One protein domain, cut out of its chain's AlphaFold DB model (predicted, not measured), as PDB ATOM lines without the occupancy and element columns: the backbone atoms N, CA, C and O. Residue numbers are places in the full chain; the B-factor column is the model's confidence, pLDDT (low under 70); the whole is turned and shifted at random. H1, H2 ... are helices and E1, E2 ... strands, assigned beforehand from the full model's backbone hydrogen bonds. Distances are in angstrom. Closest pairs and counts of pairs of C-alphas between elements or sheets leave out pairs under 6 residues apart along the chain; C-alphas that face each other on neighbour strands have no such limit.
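What this domain is: This is residues 236 to 344 of the 373 residues of the protein "Diamine oxidase" of Mytilus galloprovincialis (UniProt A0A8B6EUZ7). Look first for a twisted sheet of five strands, E1 to E5, with the hairpin of E8 and E9 partly face to face with it as a loose sandwich. From the body a narrow arm of E6, H1 and E7 reaches away and makes much of the length, and a long loop, residues 302 to 320, leads back to the hairpin. The printed part has 109 residues, with two short named helices and nine named strands in the order E1 E2 E3 E4 E5 E6 H1 E7 H2 E8 E9, and its class is mostly strand. The large sheet runs E1 - E2 - E3 - E4 - E5, all antiparallel. The whole is loose, with a radius of gyration of the C-alphas of 17.1 A, and elongated, spanning 54 by 31 by 30 A.

Where its parts are: Find C-alpha 236 at (-44.240, 3.828, 15.392), where E1, residues 236 to 238, begins. E2 follows at residues 241 to 244, E3 at 247 to 254 over 22.2 A, E4 at 258 to 266 over 23.7 A, and E5 at 269 to 276 over 19.3 A. Further on come E6, residues 281 to 283, H1, residues 289 to 292, E7, residues 295 to 297, and H2, residues 298 to 301. Find C-alpha 289 at (0.239, -11.466, 34.556) for the beginning of H1. E8, residues 321 to 327, covers 20.1 A, and E9, residues 335 to 343, covers 21.8 A to C-alpha 343 at (-34.426, 3.332, 16.500).

How they stand to each other: Begin with E1 to E5, a meander, each strand the antiparallel neighbour of the one before. Across E1 and E2 look at N 236 and O 243, 2.8 A apart; across E2 and E3, N 242 and O 249, 2.8 A; across E3 and E4, N 254 and O 258, 2.8 A; across E4 and E5, N 263 and O 273, 2.9 A. E4 bends by 57 degrees at residue 263. The sheet is twisted, its C-alphas lying up to 4.4 A off the best plane. With the antiparallel hairpin E8 and E9, where N 327 and O 335 are 2.9 A apart, it forms a sandwich, two sheets face to face, their best planes 37 degrees apart. The closest C-alphas of E3 and E8 are those of Met 253 and Ser 325, 6.2 A apart. E6 and E7 are antiparallel, with N 282 and O 296 2.8 A apart. H1 and H2 are not on the large sheet, and both are too short for an O i to N i+4 pair; the one O i to N i+3 pair is within hydrogen-bond range in H2 but not in H1.

The domain as a whole: The C-alphas farthest apart, those of Asp 268 and Tyr 287, are 55.5 A apart. The printed part has no cut. The link from H2 to E8, 19 residues, is long. The mean pLDDT of the printed part is 95.2, and no printed residue is under 70.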
ATOM      1  N   ARG A 236     -43.609   3.400  14.145       97.75
ATOM      2  CA  ARG A 236     -44.240   3.828  15.392       97.75
ATOM      3  C   ARG A 236     -43.634   3.060  16.554       97.75
ATOM      4  O   ARG A 236     -43.534   1.831  16.497       97.75
ATOM      5  N   VAL A 237     -43.278   3.800  17.599       97.75
ATOM      6  CA  VAL A 237     -42.794   3.271  18.874       97.75
ATOM      7  C   VAL A 237     -43.808   3.628  19.955       97.75
ATOM      8  O   VAL A 237     -44.136   4.800  20.118       97.75
ATOM      9  N   ASP A 238     -44.309   2.625  20.670       97.25
ATOM     10  CA  ASP A 238     -45.178   2.791  21.838       97.25
ATOM     11  C   ASP A 238     -44.544   2.073  23.035       97.25
ATOM     12  O   ASP A 238     -44.498   0.842  23.102       97.25
ATOM     13  N   GLY A 239     -43.941   2.844  23.941       95.62
ATOM     14  CA  GLY A 239     -43.068   2.309  24.984       95.62
ATOM     15  C   GLY A 239     -41.888   1.534  24.389       95.62
ATOM     16  O   GLY A 239     -40.968   2.124  23.830       95.62
ATOM     17  N   LEU A 240     -41.915   0.207  24.521       95.81
ATOM     18  CA  LEU A 240     -40.912  -0.707  23.958       95.81
ATOM     19  C   LEU A 240     -41.445  -1.522  22.768       95.81
ATOM     20  O   LEU A 240     -40.773  -2.435  22.295       95.81
ATOM     21  N   HIS A 241     -42.650  -1.218  22.289       98.19
ATOM     22  CA  HIS A 241     -43.262  -1.878  21.146       98.19
ATOM     23  C   HIS A 241     -42.945  -1.120  19.856       98.19
ATOM     24  O   HIS A 241     -43.233   0.072  19.746       98.19
ATOM     25  N   LEU A 242     -42.366  -1.807  18.873       98.12
ATOM     26  CA  LEU A 242     -41.975  -1.247  17.583       98.12
ATOM     27  C   LEU A 242     -42.842  -1.831  16.466       98.12
ATOM     28  O   LEU A 242     -42.912  -3.044  16.276       98.12
ATOM     29  N   THR A 243     -43.428  -0.939  15.669       98.25
ATOM     30  CA  THR A 243     -44.162  -1.286  14.448       98.25
ATOM     31  C   THR A 243     -43.596  -0.521  13.258       98.25
ATOM     32  O   THR A 243     -43.412   0.695  13.314       98.25
ATOM     33  N   TYR A 244     -43.293  -1.226  12.172       97.25
ATOM     34  CA  TYR A 244     -42.766  -0.624  10.951       97.25
ATOM     35  C   TYR A 244     -43.204  -1.418   9.724       97.25
ATOM     36  O   TYR A 244     -42.764  -2.548   9.516       97.25
ATOM     37  N   MET A 245     -44.028  -0.815   8.864       96.56
ATOM     38  CA  MET A 245     -44.641  -1.521   7.734       96.56
ATOM     39  C   MET A 245     -45.356  -2.789   8.232       96.56
ATOM     40  O   MET A 245     -46.301  -2.696   9.003       96.56
ATOM     41  N   LYS A 246     -44.883  -3.968   7.820       97.94
ATOM     42  CA  LYS A 246     -45.404  -5.274   8.235       97.94
ATOM     43  C   LYS A 246     -44.659  -5.873   9.431       97.94
ATOM     44  O   LYS A 246     -45.008  -6.968   9.854       97.94
ATOM     45  N   TRP A 247     -43.625  -5.203   9.937       98.31
ATOM     46  CA  TRP A 247     -42.860  -5.645  11.095       98.31
ATOM     47  C   TRP A 247     -43.522  -5.208  12.392       98.31
ATOM     48  O   TRP A 247     -43.929  -4.052  12.531       98.31
ATOM     49  N   ASN A 248     -43.552  -6.124  13.352       98.25
ATOM     50  CA  ASN A 248     -44.025  -5.898  14.708       98.25
ATOM     51  C   ASN A 248     -43.095  -6.649  15.674       98.25
ATOM     52  O   ASN A 248     -42.770  -7.808  15.421       98.25
ATOM     53  N   MET A 249     -42.598  -5.979  16.713       98.12
ATOM     54  CA  MET A 249     -41.698  -6.577  17.703       98.12
ATOM     55  C   MET A 249     -41.676  -5.789  19.018       98.12
ATOM     56  O   MET A 249     -42.022  -4.610  19.059       98.12
ATOM     57  N   ASN A 250     -41.206  -6.424  20.090       97.81
ATOM     58  CA  ASN A 250     -41.031  -5.808  21.406       97.81
ATOM     59  C   ASN A 250     -39.554  -5.770  21.792       97.81
ATOM     60  O   ASN A 250     -38.834  -6.742  21.590       97.81
ATOM     61  N   LEU A 251     -39.111  -4.672  22.389       97.31
ATOM     62  CA  LEU A 251     -37.740  -4.471  22.846       97.31
ATOM     63  C   LEU A 251     -37.642  -4.647  24.364       97.31
ATOM     64  O   LEU A 251     -38.595  -4.416  25.106       97.31
ATOM     65  N   LYS A 252     -36.465  -5.034  24.849       95.19
ATOM     66  CA  LYS A 252     -36.130  -5.048  26.277       95.19
ATOM     67  C   LYS A 252     -34.633  -4.860  26.450       95.19
ATOM     68  O   LYS A 252     -33.851  -5.507  25.767       95.19
ATOM     69  N   MET A 253     -34.236  -4.047  27.423       96.00
ATOM     70  CA  MET A 253     -32.859  -3.999  27.906       96.00
ATOM     71  C   MET A 253     -32.754  -4.859  29.170       96.00
ATOM     72  O   MET A 253     -33.324  -4.512  30.203       96.00
ATOM     73  N   ARG A 254     -32.087  -6.016  29.105       96.19
ATOM     74  CA  ARG A 254     -31.789  -6.844  30.286       96.19
ATOM     75  C   ARG A 254     -30.570  -6.286  30.996       96.19
ATOM     76  O   ARG A 254     -29.553  -6.081  30.349       96.19
ATOM     77  N   SER A 255     -30.629  -6.130  32.314       95.75
ATOM     78  CA  SER A 255     -29.538  -5.499  33.069       95.75
ATOM     79  C   SER A 255     -28.212  -6.257  32.942       95.75
ATOM     80  O   SER A 255     -27.159  -5.636  32.861       95.75
ATOM     81  N   SER A 256     -28.254  -7.591  32.871       92.94
ATOM     82  CA  SER A 256     -27.045  -8.412  32.773       92.94
ATOM     83  C   SER A 256     -26.420  -8.431  31.373       92.94
ATOM     84  O   SER A 256     -25.214  -8.255  31.258       92.94
ATOM     85  N   SER A 257     -27.224  -8.654  30.325       93.38
ATOM     86  CA  SER A 257     -26.720  -8.970  28.977       93.38
ATOM     87  C   SER A 257     -27.011  -7.907  27.919       93.38
ATOM     88  O   SER A 257     -26.327  -7.860  26.908       93.38
ATOM     89  N   GLY A 258     -27.984  -7.023  28.126       95.31
ATOM     90  CA  GLY A 258     -28.305  -5.961  27.173       95.31
ATOM     91  C   GLY A 258     -29.554  -6.227  26.330       95.31
ATOM     92  O   GLY A 258     -30.549  -6.760  26.829       95.31
ATOM     93  N   LEU A 259     -29.530  -5.782  25.069       95.75
ATOM     94  CA  LEU A 259     -30.708  -5.711  24.202       95.75
ATOM     95  C   LEU A 259     -31.272  -7.098  23.847       95.75
ATOM     96  O   LEU A 259     -30.561  -8.023  23.448       95.75
ATOM     97  N   GLN A 260     -32.592  -7.208  23.951       97.25
ATOM     98  CA  GLN A 260     -33.391  -8.361  23.562       97.25
ATOM     99  C   GLN A 260     -34.585  -7.890  22.727       97.25
ATOM    100  O   GLN A 260     -35.170  -6.840  23.006       97.25
ATOM    101  N   ILE A 261     -34.958  -8.685  21.728       98.25
ATOM    102  CA  ILE A 261     -36.108  -8.450  20.856       98.25
ATOM    103  C   ILE A 261     -37.027  -9.673  20.934       98.25
ATOM    104  O   ILE A 261     -36.576 -10.806  20.766       98.25
ATOM    105  N   PHE A 262     -38.310  -9.446  21.194       98.31
ATOM    106  CA  PHE A 262     -39.318 -10.480  21.417       98.31
ATOM    107  C   PHE A 262     -40.486 -10.366  20.445       98.31
ATOM    108  O   PHE A 262     -40.819  -9.270  19.991       98.31
ATOM    109  N   ASP A 263     -41.138 -11.503  20.199       98.06
ATOM    110  CA  ASP A 263     -42.333 -11.634  19.360       98.06
ATOM    111  C   ASP A 263     -42.168 -10.945  17.995       98.06
ATOM    112  O   ASP A 263     -42.976 -10.112  17.599       98.06
ATOM    113  N   ILE A 264     -41.072 -11.253  17.294       98.44
ATOM    114  CA  ILE A 264     -40.767 -10.661  15.992       98.44
ATOM    115  C   ILE A 264     -41.701 -11.271  14.955       98.44
ATOM    116  O   ILE A 264     -41.582 -12.452  14.596       98.44
ATOM    117  N   ARG A 265     -42.603 -10.439  14.449       98.50
ATOM    118  CA  ARG A 265     -43.584 -10.785  13.430       98.50
ATOM    119  C   ARG A 265     -43.334 -10.018  12.142       98.50
ATOM    120  O   ARG A 265     -42.932  -8.853  12.165       98.50
ATOM    121  N   PHE A 266     -43.628 -10.670  11.026       98.44
ATOM    122  CA  PHE A 266     -43.768 -10.028   9.727       98.44
ATOM    123  C   PHE A 266     -45.118 -10.414   9.137       98.44
ATOM    124  O   PHE A 266     -45.404 -11.596   8.985       98.44
ATOM    125  N   ASN A 267     -45.932  -9.423   8.775       97.62
ATOM    126  CA  ASN A 267     -47.273  -9.642   8.228       97.62
ATOM    127  C   ASN A 267     -48.135 -10.507   9.169       97.62
ATOM    128  O   ASN A 267     -48.726 -11.495   8.741       97.62
ATOM    129  N   ASP A 268     -48.116 -10.147  10.456       95.62
ATOM    130  CA  ASP A 268     -48.806 -10.800  11.581       95.62
ATOM    131  C   ASP A 268     -48.368 -12.242  11.909       95.62
ATOM    132  O   ASP A 268     -48.736 -12.784  12.956       95.62
ATOM    133  N   GLU A 269     -47.475 -12.827  11.112       97.69
ATOM    134  CA  GLU A 269     -46.875 -14.134  11.360       97.69
ATOM    135  C   GLU A 269     -45.603 -14.006  12.210       97.69
ATOM    136  O   GLU A 269     -44.675 -13.270  11.863       97.69
ATOM    137  N   ARG A 270     -45.536 -14.737  13.332       97.88
ATOM    138  CA  ARG A 270     -44.335 -14.789  14.180       97.88
ATOM    139  C   ARG A 270     -43.233 -15.587  13.495       97.88
ATOM    140  O   ARG A 270     -43.366 -16.787  13.290       97.88
ATOM    141  N   ILE A 271     -42.100 -14.931  13.264       98.06
ATOM    142  CA  ILE A 271     -40.889 -15.555  12.721       98.06
ATOM    143  C   ILE A 271     -39.945 -15.964  13.857       98.06
ATOM    144  O   ILE A 271     -39.335 -17.033  13.810       98.06
ATOM    145  N   ILE A 272     -39.797 -15.115  14.881       98.38
ATOM    146  CA  ILE A 272     -38.860 -15.334  15.991       98.38
ATOM    147  C   ILE A 272     -39.542 -14.976  17.312       98.38
ATOM    148  O   ILE A 272     -40.038 -13.868  17.484       98.38
ATOM    149  N   TYR A 273     -39.537 -15.904  18.273       98.31
ATOM    150  CA  TYR A 273     -40.037 -15.634  19.626       98.31
ATOM    151  C   TYR A 273     -39.096 -14.716  20.416       98.31
ATOM    152  O   TYR A 273     -39.547 -13.752  21.027       98.31
ATOM    153  N   GLU A 274     -37.795 -15.009  20.390       98.25
ATOM    154  CA  GLU A 274     -36.756 -14.238  21.070       98.25
ATOM    155  C   GLU A 274     -35.487 -14.203  20.215       98.25
ATOM    156  O   GLU A 274     -34.992 -15.242  19.771       98.25
ATOM    157  N   LEU A 275     -34.946 -13.002  20.030       98.12
ATOM    158  CA  LEU A 275     -33.597 -12.747  19.551       98.12
ATOM    159  C   LEU A 275     -32.886 -11.900  20.608       98.12
ATOM    160  O   LEU A 275     -33.244 -10.743  20.822       98.12
ATOM    161  N   SER A 276     -31.899 -12.472  21.292       96.25
ATOM    162  CA  SER A 276     -31.251 -11.817  22.429       96.25
ATOM    163  C   SER A 276     -29.741 -11.989  22.428       96.25
ATOM    164  O   SER A 276     -29.213 -13.057  22.105       96.25
ATOM    165  N   PHE A 277     -29.046 -10.927  22.831       93.38
ATOM    166  CA  PHE A 277     -27.625 -11.002  23.128       93.38
ATOM    167  C   PHE A 277     -27.400 -11.854  24.385       93.38
ATOM    168  O   PHE A 277     -28.074 -11.665  25.405       93.38
ATOM    169  N   GLN A 278     -26.466 -12.804  24.290       93.31
ATOM    170  CA  GLN A 278     -26.216 -13.784  25.346       93.31
ATOM    171  C   GLN A 278     -24.914 -13.545  26.091       93.31
ATOM    172  O   GLN A 278     -24.945 -13.633  27.308       93.31
ATOM    173  N   GLU A 279     -23.795 -13.282  25.414       94.06
ATOM    174  CA  GLU A 279     -22.492 -13.103  26.067       94.06
ATOM    175  C   GLU A 279     -21.479 -12.454  25.115       94.06
ATOM    176  O   GLU A 279     -21.554 -12.647  23.899       94.06
ATOM    177  N   VAL A 280     -20.489 -11.755  25.675       92.75
ATOM    178  CA  VAL A 280     -19.204 -11.476  25.014       92.75
ATOM    179  C   VAL A 280     -18.101 -12.120  25.835       92.75
ATOM    180  O   VAL A 280     -18.060 -11.980  27.052       92.75
ATOM    181  N   ALA A 281     -17.202 -12.831  25.168       93.31
ATOM    182  CA  ALA A 281     -16.029 -13.400  25.807       93.31
ATOM    183  C   ALA A 281     -14.782 -12.718  25.248       93.31
ATOM    184  O   ALA A 281     -14.626 -12.600  24.031       93.31
ATOM    185  N   ILE A 282     -13.924 -12.246  26.146       92.94
ATOM    186  CA  ILE A 282     -12.708 -11.506  25.831       92.94
ATOM    187  C   ILE A 282     -11.538 -12.264  26.447       92.94
ATOM    188  O   ILE A 282     -11.434 -12.367  27.671       92.94
ATOM    189  N   PHE A 283     -10.666 -12.780  25.584       94.00
ATOM    190  CA  PHE A 283      -9.483 -13.538  25.971       94.00
ATOM    191  C   PHE A 283      -8.242 -12.809  25.470       94.00
ATOM    192  O   PHE A 283      -8.154 -12.505  24.278       94.00
ATOM    193  N   TYR A 284      -7.288 -12.559  26.362       93.00
ATOM    194  CA  TYR A 284      -5.959 -12.094  25.979       93.00
ATOM    195  C   TYR A 284      -4.894 -13.060  26.483       93.00
ATOM    196  O   TYR A 284      -5.130 -13.895  27.348       93.00
ATOM    197  N   SER A 285      -3.717 -12.925  25.889       92.62
ATOM    198  CA  SER A 285      -2.464 -13.482  26.375       92.62
ATOM    199  C   SER A 285      -1.424 -12.373  26.294       92.62
ATOM    200  O   SER A 285      -1.422 -11.610  25.321       92.62
ATOM    201  N   GLY A 286      -0.525 -12.282  27.264       91.19
ATOM    202  CA  GLY A 286       0.484 -11.232  27.306       91.19
ATOM    203  C   GLY A 286       1.644 -11.602  28.215       91.19
ATOM    204  O   GLY A 286       1.598 -12.602  28.917       91.19
ATOM    205  N   TYR A 287       2.710 -10.805  28.187       89.50
ATOM    206  CA  TYR A 287       3.888 -11.076  29.015       89.50
ATOM    207  C   TYR A 287       3.635 -10.813  30.513       89.50
ATOM    208  O   TYR A 287       4.114 -11.560  31.364       89.50
ATOM    209  N   GLY A 288       2.899  -9.745  30.840       89.44
ATOM    210  CA  GLY A 288       2.528  -9.405  32.218       89.44
ATOM    211  C   GLY A 288       1.335 -10.231  32.721       89.44
ATOM    212  O   GLY A 288       0.443 -10.540  31.922       89.44
ATOM    213  N   PRO A 289       1.278 -10.585  34.021       91.75
ATOM    214  CA  PRO A 289       0.239 -11.466  34.556       91.75
ATOM    215  C   PRO A 289      -1.185 -10.916  34.413       91.75
ATOM    216  O   PRO A 289      -2.115 -11.703  34.245       91.75
ATOM    217  N   LEU A 290      -1.382  -9.595  34.439       91.31
ATOM    218  CA  LEU A 290      -2.683  -8.976  34.182       91.31
ATOM    219  C   LEU A 290      -3.192  -9.318  32.775       91.31
ATOM    220  O   LEU A 290      -4.350  -9.693  32.625       91.31
ATOM    221  N   ALA A 291      -2.331  -9.190  31.762       91.00
ATOM    222  CA  ALA A 291      -2.681  -9.427  30.362       91.00
ATOM    223  C   ALA A 291      -2.770 -10.924  30.020       91.00
ATOM    224  O   ALA A 291      -3.607 -11.310  29.208       91.00
ATOM    225  N   ASP A 292      -1.928 -11.757  30.636       91.00
ATOM    226  CA  ASP A 292      -1.924 -13.213  30.434       91.00
ATOM    227  C   ASP A 292      -3.188 -13.891  30.967       91.00
ATOM    228  O   ASP A 292      -3.669 -14.875  30.411       91.00
ATOM    229  N   LEU A 293      -3.754 -13.350  32.046       90.19
ATOM    230  CA  LEU A 293      -4.892 -13.965  32.716       90.19
ATOM    231  C   LEU A 293      -6.244 -13.484  32.197       90.19
ATOM    232  O   LEU A 293      -7.251 -14.024  32.646       90.19
ATOM    233  N   VAL A 294      -6.310 -12.511  31.280       92.00
ATOM    234  CA  VAL A 294      -7.604 -11.950  30.866       92.00
ATOM    235  C   VAL A 294      -8.472 -13.014  30.212       92.00
ATOM    236  O   VAL A 294      -8.238 -13.462  29.091       92.00
ATOM    237  N   ASN A 295      -9.542 -13.348  30.916       92.38
ATOM    238  CA  ASN A 295     -10.606 -14.228  30.480       92.38
ATOM    239  C   ASN A 295     -11.905 -13.672  31.063       92.38
ATOM    240  O   ASN A 295     -12.330 -14.022  32.166       92.38
ATOM    241  N   THR A 296     -12.459 -12.700  30.345       90.12
ATOM    242  CA  THR A 296     -13.578 -11.880  30.798       90.12
ATOM    243  C   THR A 296     -14.853 -12.247  30.055       90.12
ATOM    244  O   THR A 296     -14.865 -12.336  28.829       90.12
ATOM    245  N   TYR A 297     -15.942 -12.384  30.808       91.69
ATOM    246  CA  TYR A 297     -17.295 -12.569  30.291       91.69
ATOM    247  C   TYR A 297     -18.094 -11.286  30.528       91.69
ATOM    248  O   TYR A 297     -18.239 -10.849  31.667       91.69
ATOM    249  N   GLY A 298     -18.600 -10.641  29.481       88.25
ATOM    250  CA  GLY A 298     -19.220  -9.319  29.598       88.25
ATOM    251  C   GLY A 298     -20.445  -9.285  30.506       88.25
ATOM    252  O   GLY A 298     -20.633  -8.311  31.231       88.25
ATOM    253  N   ASN A 299     -21.232 -10.360  30.586       90.00
ATOM    254  CA  ASN A 299     -22.356 -10.421  31.522       90.00
ATOM    255  C   ASN A 299     -21.947 -10.224  32.989       90.00
ATOM    256  O   ASN A 299     -22.751  -9.717  33.775       90.00
ATOM    257  N   SER A 300     -20.716 -10.592  33.381       87.56
ATOM    258  CA  SER A 300     -20.236 -10.351  34.751       87.56
ATOM    259  C   SER A 300     -20.061  -8.864  35.061       87.56
ATOM    260  O   SER A 300     -20.007  -8.490  36.231       87.56
ATOM    261  N   TYR A 301     -20.006  -8.031  34.019       89.31
ATOM    262  CA  TYR A 301     -19.940  -6.573  34.071       89.31
ATOM    263  C   TYR A 301     -21.297  -5.902  33.829       89.31
ATOM    264  O   TYR A 301     -21.361  -4.681  33.801       89.31
ATOM    265  N   MET A 302     -22.390  -6.669  33.717       91.94
ATOM    266  CA  MET A 302     -23.752  -6.133  33.599       91.94
ATOM    267  C   MET A 302     -23.926  -5.219  32.375       91.94
ATOM    268  O   MET A 302     -24.419  -4.099  32.496       91.94
ATOM    269  N   MET A 303     -23.542  -5.711  31.191       92.00
ATOM    270  CA  MET A 303     -23.476  -4.939  29.939       92.00
ATOM    271  C   MET A 303     -24.712  -4.090  29.634       92.00
ATOM    272  O   MET A 303     -24.595  -2.992  29.090       92.00
ATOM    273  N   GLY A 304     -25.907  -4.584  29.965       94.31
ATOM    274  CA  GLY A 304     -27.126  -3.810  29.757       94.31
ATOM    275  C   GLY A 304     -27.241  -2.620  30.703       94.31
ATOM    276  O   GLY A 304     -27.590  -1.531  30.270       94.31
ATOM    277  N   ALA A 305     -26.909  -2.809  31.981       94.88
ATOM    278  CA  ALA A 305     -26.909  -1.737  32.972       94.88
ATOM    279  C   ALA A 305     -25.738  -0.753  32.800       94.88
ATOM    280  O   ALA A 305     -25.839   0.386  33.250       94.88
ATOM    281  N   THR A 306     -24.653  -1.175  32.144       93.06
ATOM    282  CA  THR A 306     -23.494  -0.332  31.803       93.06
ATOM    283  C   THR A 306     -23.542   0.206  30.371       93.06
ATOM    284  O   THR A 306     -22.525   0.676  29.863       93.06
ATOM    285  N   SER A 307     -24.686   0.114  29.689       93.75
ATOM    286  CA  SER A 307     -24.856   0.710  28.362       93.75
ATOM    287  C   SER A 307     -24.849   2.236  28.472       93.75
ATOM    288  O   SER A 307     -25.675   2.817  29.178       93.75
ATOM    289  N   SER A 308     -23.898   2.876  27.792       94.56
ATOM    290  CA  SER A 308     -23.734   4.332  27.785       94.56
ATOM    291  C   SER A 308     -24.858   5.048  27.033       94.56
ATOM    292  O   SER A 308     -25.544   4.462  26.195       94.56
ATOM    293  N   GLU A 309     -25.015   6.339  27.325       97.69
ATOM    294  CA  GLU A 309     -25.918   7.219  26.583       97.69
ATOM    295  C   GLU A 309     -25.421   7.401  25.144       97.69
ATOM    296  O   GLU A 309     -24.285   7.823  24.933       97.69
ATOM    297  N   LEU A 310     -26.278   7.092  24.168       98.00
ATOM    298  CA  LEU A 310     -26.002   7.310  22.750       98.00
ATOM    299  C   LEU A 310     -26.101   8.803  22.427       98.00
ATOM    300  O   LEU A 310     -27.090   9.457  22.774       98.00
ATOM    301  N   ILE A 311     -25.104   9.328  21.719       97.38
ATOM    302  CA  ILE A 311     -25.003  10.735  21.336       97.38
ATOM    303  C   ILE A 311     -25.686  10.954  19.972       97.38
ATOM    304  O   ILE A 311     -25.207  10.440  18.951       97.38
ATOM    305  N   PRO A 312     -26.778  11.743  19.899       96.50
ATOM    306  CA  PRO A 312     -27.442  12.053  18.637       96.50
ATOM    307  C   PRO A 312     -26.512  12.777  17.658       96.50
ATOM    308  O   PRO A 312     -25.814  13.720  18.019       96.50
ATOM    309  N   GLY A 313     -26.514  12.333  16.404       94.62
ATOM    310  CA  GLY A 313     -25.635  12.822  15.341       94.62
ATOM    311  C   GLY A 313     -24.256  12.163  15.291       94.62
ATOM    312  O   GLY A 313     -23.556  12.358  14.300       94.62
ATOM    313  N   ILE A 314     -23.889  11.369  16.304       94.94
ATOM    314  CA  ILE A 314     -22.623  10.624  16.353       94.94
ATOM    315  C   ILE A 314     -22.902   9.121  16.337       94.94
ATOM    316  O   ILE A 314     -22.590   8.459  15.350       94.94
ATOM    317  N   ASP A 315     -23.540   8.595  17.387       96.62
ATOM    318  CA  ASP A 315     -23.811   7.157  17.509       96.62
ATOM    319  C   ASP A 315     -24.999   6.732  16.639       96.62
ATOM    320  O   ASP A 315     -24.992   5.670  16.018       96.62
ATOM    321  N   CYS A 316     -26.020   7.590  16.565       96.00
ATOM    322  CA  CYS A 316     -27.192   7.416  15.708       96.00
ATOM    323  C   CYS A 316     -27.593   8.765  15.095       96.00
ATOM    324  O   CYS A 316     -27.311   9.801  15.699       96.00
ATOM    325  N   PRO A 317     -28.274   8.809  13.933       95.69
ATOM    326  CA  PRO A 317     -28.755  10.060  13.348       95.69
ATOM    327  C   PRO A 317     -29.549  10.921  14.337       95.69
ATOM    328  O   PRO A 317     -30.284  10.388  15.167       95.69
ATOM    329  N   GLU A 318     -29.451  12.246  14.209       94.75
ATOM    330  CA  GLU A 318     -30.165  13.211  15.068       94.75
ATOM    331  C   GLU A 318     -31.688  13.003  15.040       94.75
ATOM    332  O   GLU A 318     -32.367  13.257  16.028       94.75
ATOM    333  N   THR A 319     -32.218  12.487  13.927       95.38
ATOM    334  CA  THR A 319     -33.639  12.164  13.740       95.38
ATOM    335  C   THR A 319     -34.034  10.792  14.296       95.38
ATOM    336  O   THR A 319     -35.109  10.302  13.982       95.38
ATOM    337  N   SER A 320     -33.187  10.099  15.057       97.00
ATOM    338  CA  SER A 320     -33.549   8.783  15.609       97.00
ATOM    339  C   SER A 320     -34.498   8.926  16.800       97.00
ATOM    340  O   SER A 320     -34.415   9.885  17.565       97.00
ATOM    341  N   THR A 321     -35.358   7.932  17.019       97.75
ATOM    342  CA  THR A 321     -36.065   7.799  18.298       97.75
ATOM    343  C   THR A 321     -35.119   7.167  19.316       97.75
ATOM    344  O   THR A 321     -34.629   6.062  19.089       97.75
ATOM    345  N   PHE A 322     -34.886   7.834  20.445       97.62
ATOM    346  CA  PHE A 322     -34.046   7.318  21.527       97.62
ATOM    347  C   PHE A 322     -34.901   6.835  22.698       97.62
ATOM    348  O   PHE A 322     -35.802   7.536  23.155       97.62
ATOM    349  N   LEU A 323     -34.607   5.635  23.196       97.62
ATOM    350  CA  LEU A 323     -35.284   5.032  24.340       97.62
ATOM    351  C   LEU A 323     -34.324   4.912  25.520       97.62
ATOM    352  O   LEU A 323     -33.122   4.700  25.361       97.62
ATOM    353  N   HIS A 324     -34.874   5.065  26.718       97.06
ATOM    354  CA  HIS A 324     -34.153   4.900  27.976       97.06
ATOM    355  C   HIS A 324     -34.261   3.457  28.479       97.06
ATOM    356  O   HIS A 324     -35.199   2.738  28.126       97.06
ATOM    357  N   SER A 325     -33.358   3.064  29.374       96.06
ATOM    358  CA  SER A 325     -33.451   1.805  30.114       96.06
ATOM    359  C   SER A 325     -33.363   2.038  31.621       96.06
ATOM    360  O   SER A 325     -32.631   2.907  32.093       96.06
ATOM    361  N   ASP A 326     -34.140   1.274  32.385       95.75
ATOM    362  CA  ASP A 326     -34.192   1.352  33.845       95.75
ATOM    363  C   ASP A 326     -33.536   0.108  34.458       95.75
ATOM    364  O   ASP A 326     -33.814  -1.019  34.043       95.75
ATOM    365  N   HIS A 327     -32.681   0.311  35.460       96.94
ATOM    366  CA  HIS A 327     -31.847  -0.737  36.047       96.94
ATOM    367  C   HIS A 327     -31.839  -0.677  37.574       96.94
ATOM    368  O   HIS A 327     -31.877   0.394  38.179       96.94
ATOM    369  N   PHE A 328     -31.738  -1.846  38.209       96.19
ATOM    370  CA  PHE A 328     -31.509  -1.982  39.649       96.19
ATOM    371  C   PHE A 328     -30.357  -2.969  39.875       96.19
ATOM    372  O   PHE A 328     -30.540  -4.158  40.166       96.19
ATOM    373  N   VAL A 329     -29.136  -2.467  39.720       93.38
ATOM    374  CA  VAL A 329     -27.887  -3.227  39.842       93.38
ATOM    375  C   VAL A 329     -26.931  -2.431  40.716       93.38
ATOM    376  O   VAL A 329     -26.820  -1.228  40.524       93.38
ATOM    377  N   ASN A 330     -26.275  -3.100  41.671       89.38
ATOM    378  CA  ASN A 330     -25.240  -2.513  42.534       89.38
ATOM    379  C   ASN A 330     -25.605  -1.130  43.133       89.38
ATOM    380  O   ASN A 330     -24.781  -0.229  43.200       89.38
ATOM    381  N   SER A 331     -26.869  -0.939  43.513       89.31
ATOM    382  CA  SER A 331     -27.402   0.347  43.969       89.31
ATOM    383  C   SER A 331     -28.508   0.122  44.996       89.31
ATOM    384  O   SER A 331     -29.167  -0.921  44.991       89.31
ATOM    385  N   GLU A 332     -28.729   1.112  45.859       90.00
ATOM    386  CA  GLU A 332     -29.837   1.145  46.823       90.00
ATOM    387  C   GLU A 332     -31.174   1.536  46.172       90.00
ATOM    388  O   GLU A 332     -32.241   1.223  46.699       90.00
ATOM    389  N   LYS A 333     -31.128   2.208  45.016       94.62
ATOM    390  CA  LYS A 333     -32.303   2.685  44.270       94.62
ATOM    391  C   LYS A 333     -32.195   2.358  42.778       94.62
ATOM    392  O   LYS A 333     -31.075   2.286  42.261       94.62
ATOM    393  N   PRO A 334     -33.323   2.198  42.061       95.81
ATOM    394  CA  PRO A 334     -33.276   2.077  40.612       95.81
ATOM    395  C   PRO A 334     -32.699   3.353  39.992       95.81
ATOM    396  O   PRO A 334     -32.897   4.457  40.510       95.81
ATOM    397  N   PHE A 335     -32.004   3.198  38.872       95.88
ATOM    398  CA  PHE A 335     -31.481   4.304  38.083       95.88
ATOM    399  C   PHE A 335     -31.889   4.154  36.617       95.88
ATOM    400  O   PHE A 335     -32.137   3.049  36.136       95.88
ATOM    401  N   ARG A 336     -31.952   5.289  35.919       96.19
ATOM    402  CA  ARG A 336     -32.286   5.366  34.496       96.19
ATOM    403  C   ARG A 336     -31.042   5.693  33.686       96.19
ATOM    404  O   ARG A 336     -30.451   6.753  33.892       96.19
ATOM    405  N   ALA A 337     -30.691   4.823  32.748       95.88
ATOM    406  CA  ALA A 337     -29.714   5.102  31.710       95.88
ATOM    407  C   ALA A 337     -30.429   5.766  30.521       95.88
ATOM    408  O   ALA A 337     -31.432   5.262  30.001       95.88
ATOM    409  N   LYS A 338     -29.964   6.961  30.149       97.25
ATOM    410  CA  LYS A 338     -30.566   7.773  29.087       97.25
ATOM    411  C   LYS A 338     -30.124   7.261  27.721       97.25
ATOM    412  O   LYS A 338     -29.026   6.748  27.592       97.25
ATOM    413  N   ASN A 339     -31.000   7.428  26.731       97.06
ATOM    414  CA  ASN A 339     -30.777   7.131  25.310       97.06
ATOM    415  C   ASN A 339     -29.907   5.887  25.043       97.06
ATOM    416  O   ASN A 339     -28.932   5.975  24.313       97.06
ATOM    417  N   THR A 340     -30.230   4.738  25.639       96.94
ATOM    418  CA  THR A 340     -29.428   3.504  25.515       96.94
ATOM    419  C   THR A 340     -29.810   2.652  24.309       96.94
ATOM    420  O   THR A 340     -29.098   1.718  23.947       96.94
ATOM    421  N   ILE A 341     -30.944   2.955  23.677       97.25
ATOM    422  CA  ILE A 341     -31.402   2.321  22.441       97.25
ATOM    423  C   ILE A 341     -31.765   3.436  21.467       97.25
ATOM    424  O   ILE A 341     -32.495   4.354  21.840       97.25
ATOM    425  N   CYS A 342     -31.317   3.338  20.217       96.94
ATOM    426  CA  CYS A 342     -31.794   4.197  19.141       96.94
ATOM    427  C   CYS A 342     -32.523   3.367  18.079       96.94
ATOM    428  O   CYS A 342     -32.108   2.262  17.723       96.94
ATOM    429  N   ILE A 343     -33.632   3.902  17.584       97.44
ATOM    430  CA  ILE A 343     -34.426   3.332  16.500       97.44
ATOM    431  C   ILE A 343     -34.384   4.333  15.359       97.44
ATOM    432  O   ILE A 343     -34.673   5.515  15.545       97.44
ATOM    433  N   LEU A 344     -34.013   3.858  14.177       95.12
ATOM    434  CA  LEU A 344     -33.909   4.689  12.991       95.12
ATOM    435  C   LEU A 344     -34.306   3.909  11.746       95.12
ATOM    436  O   LEU A 344     -34.184   2.684  11.673       95.12
TER     437      LEU A 344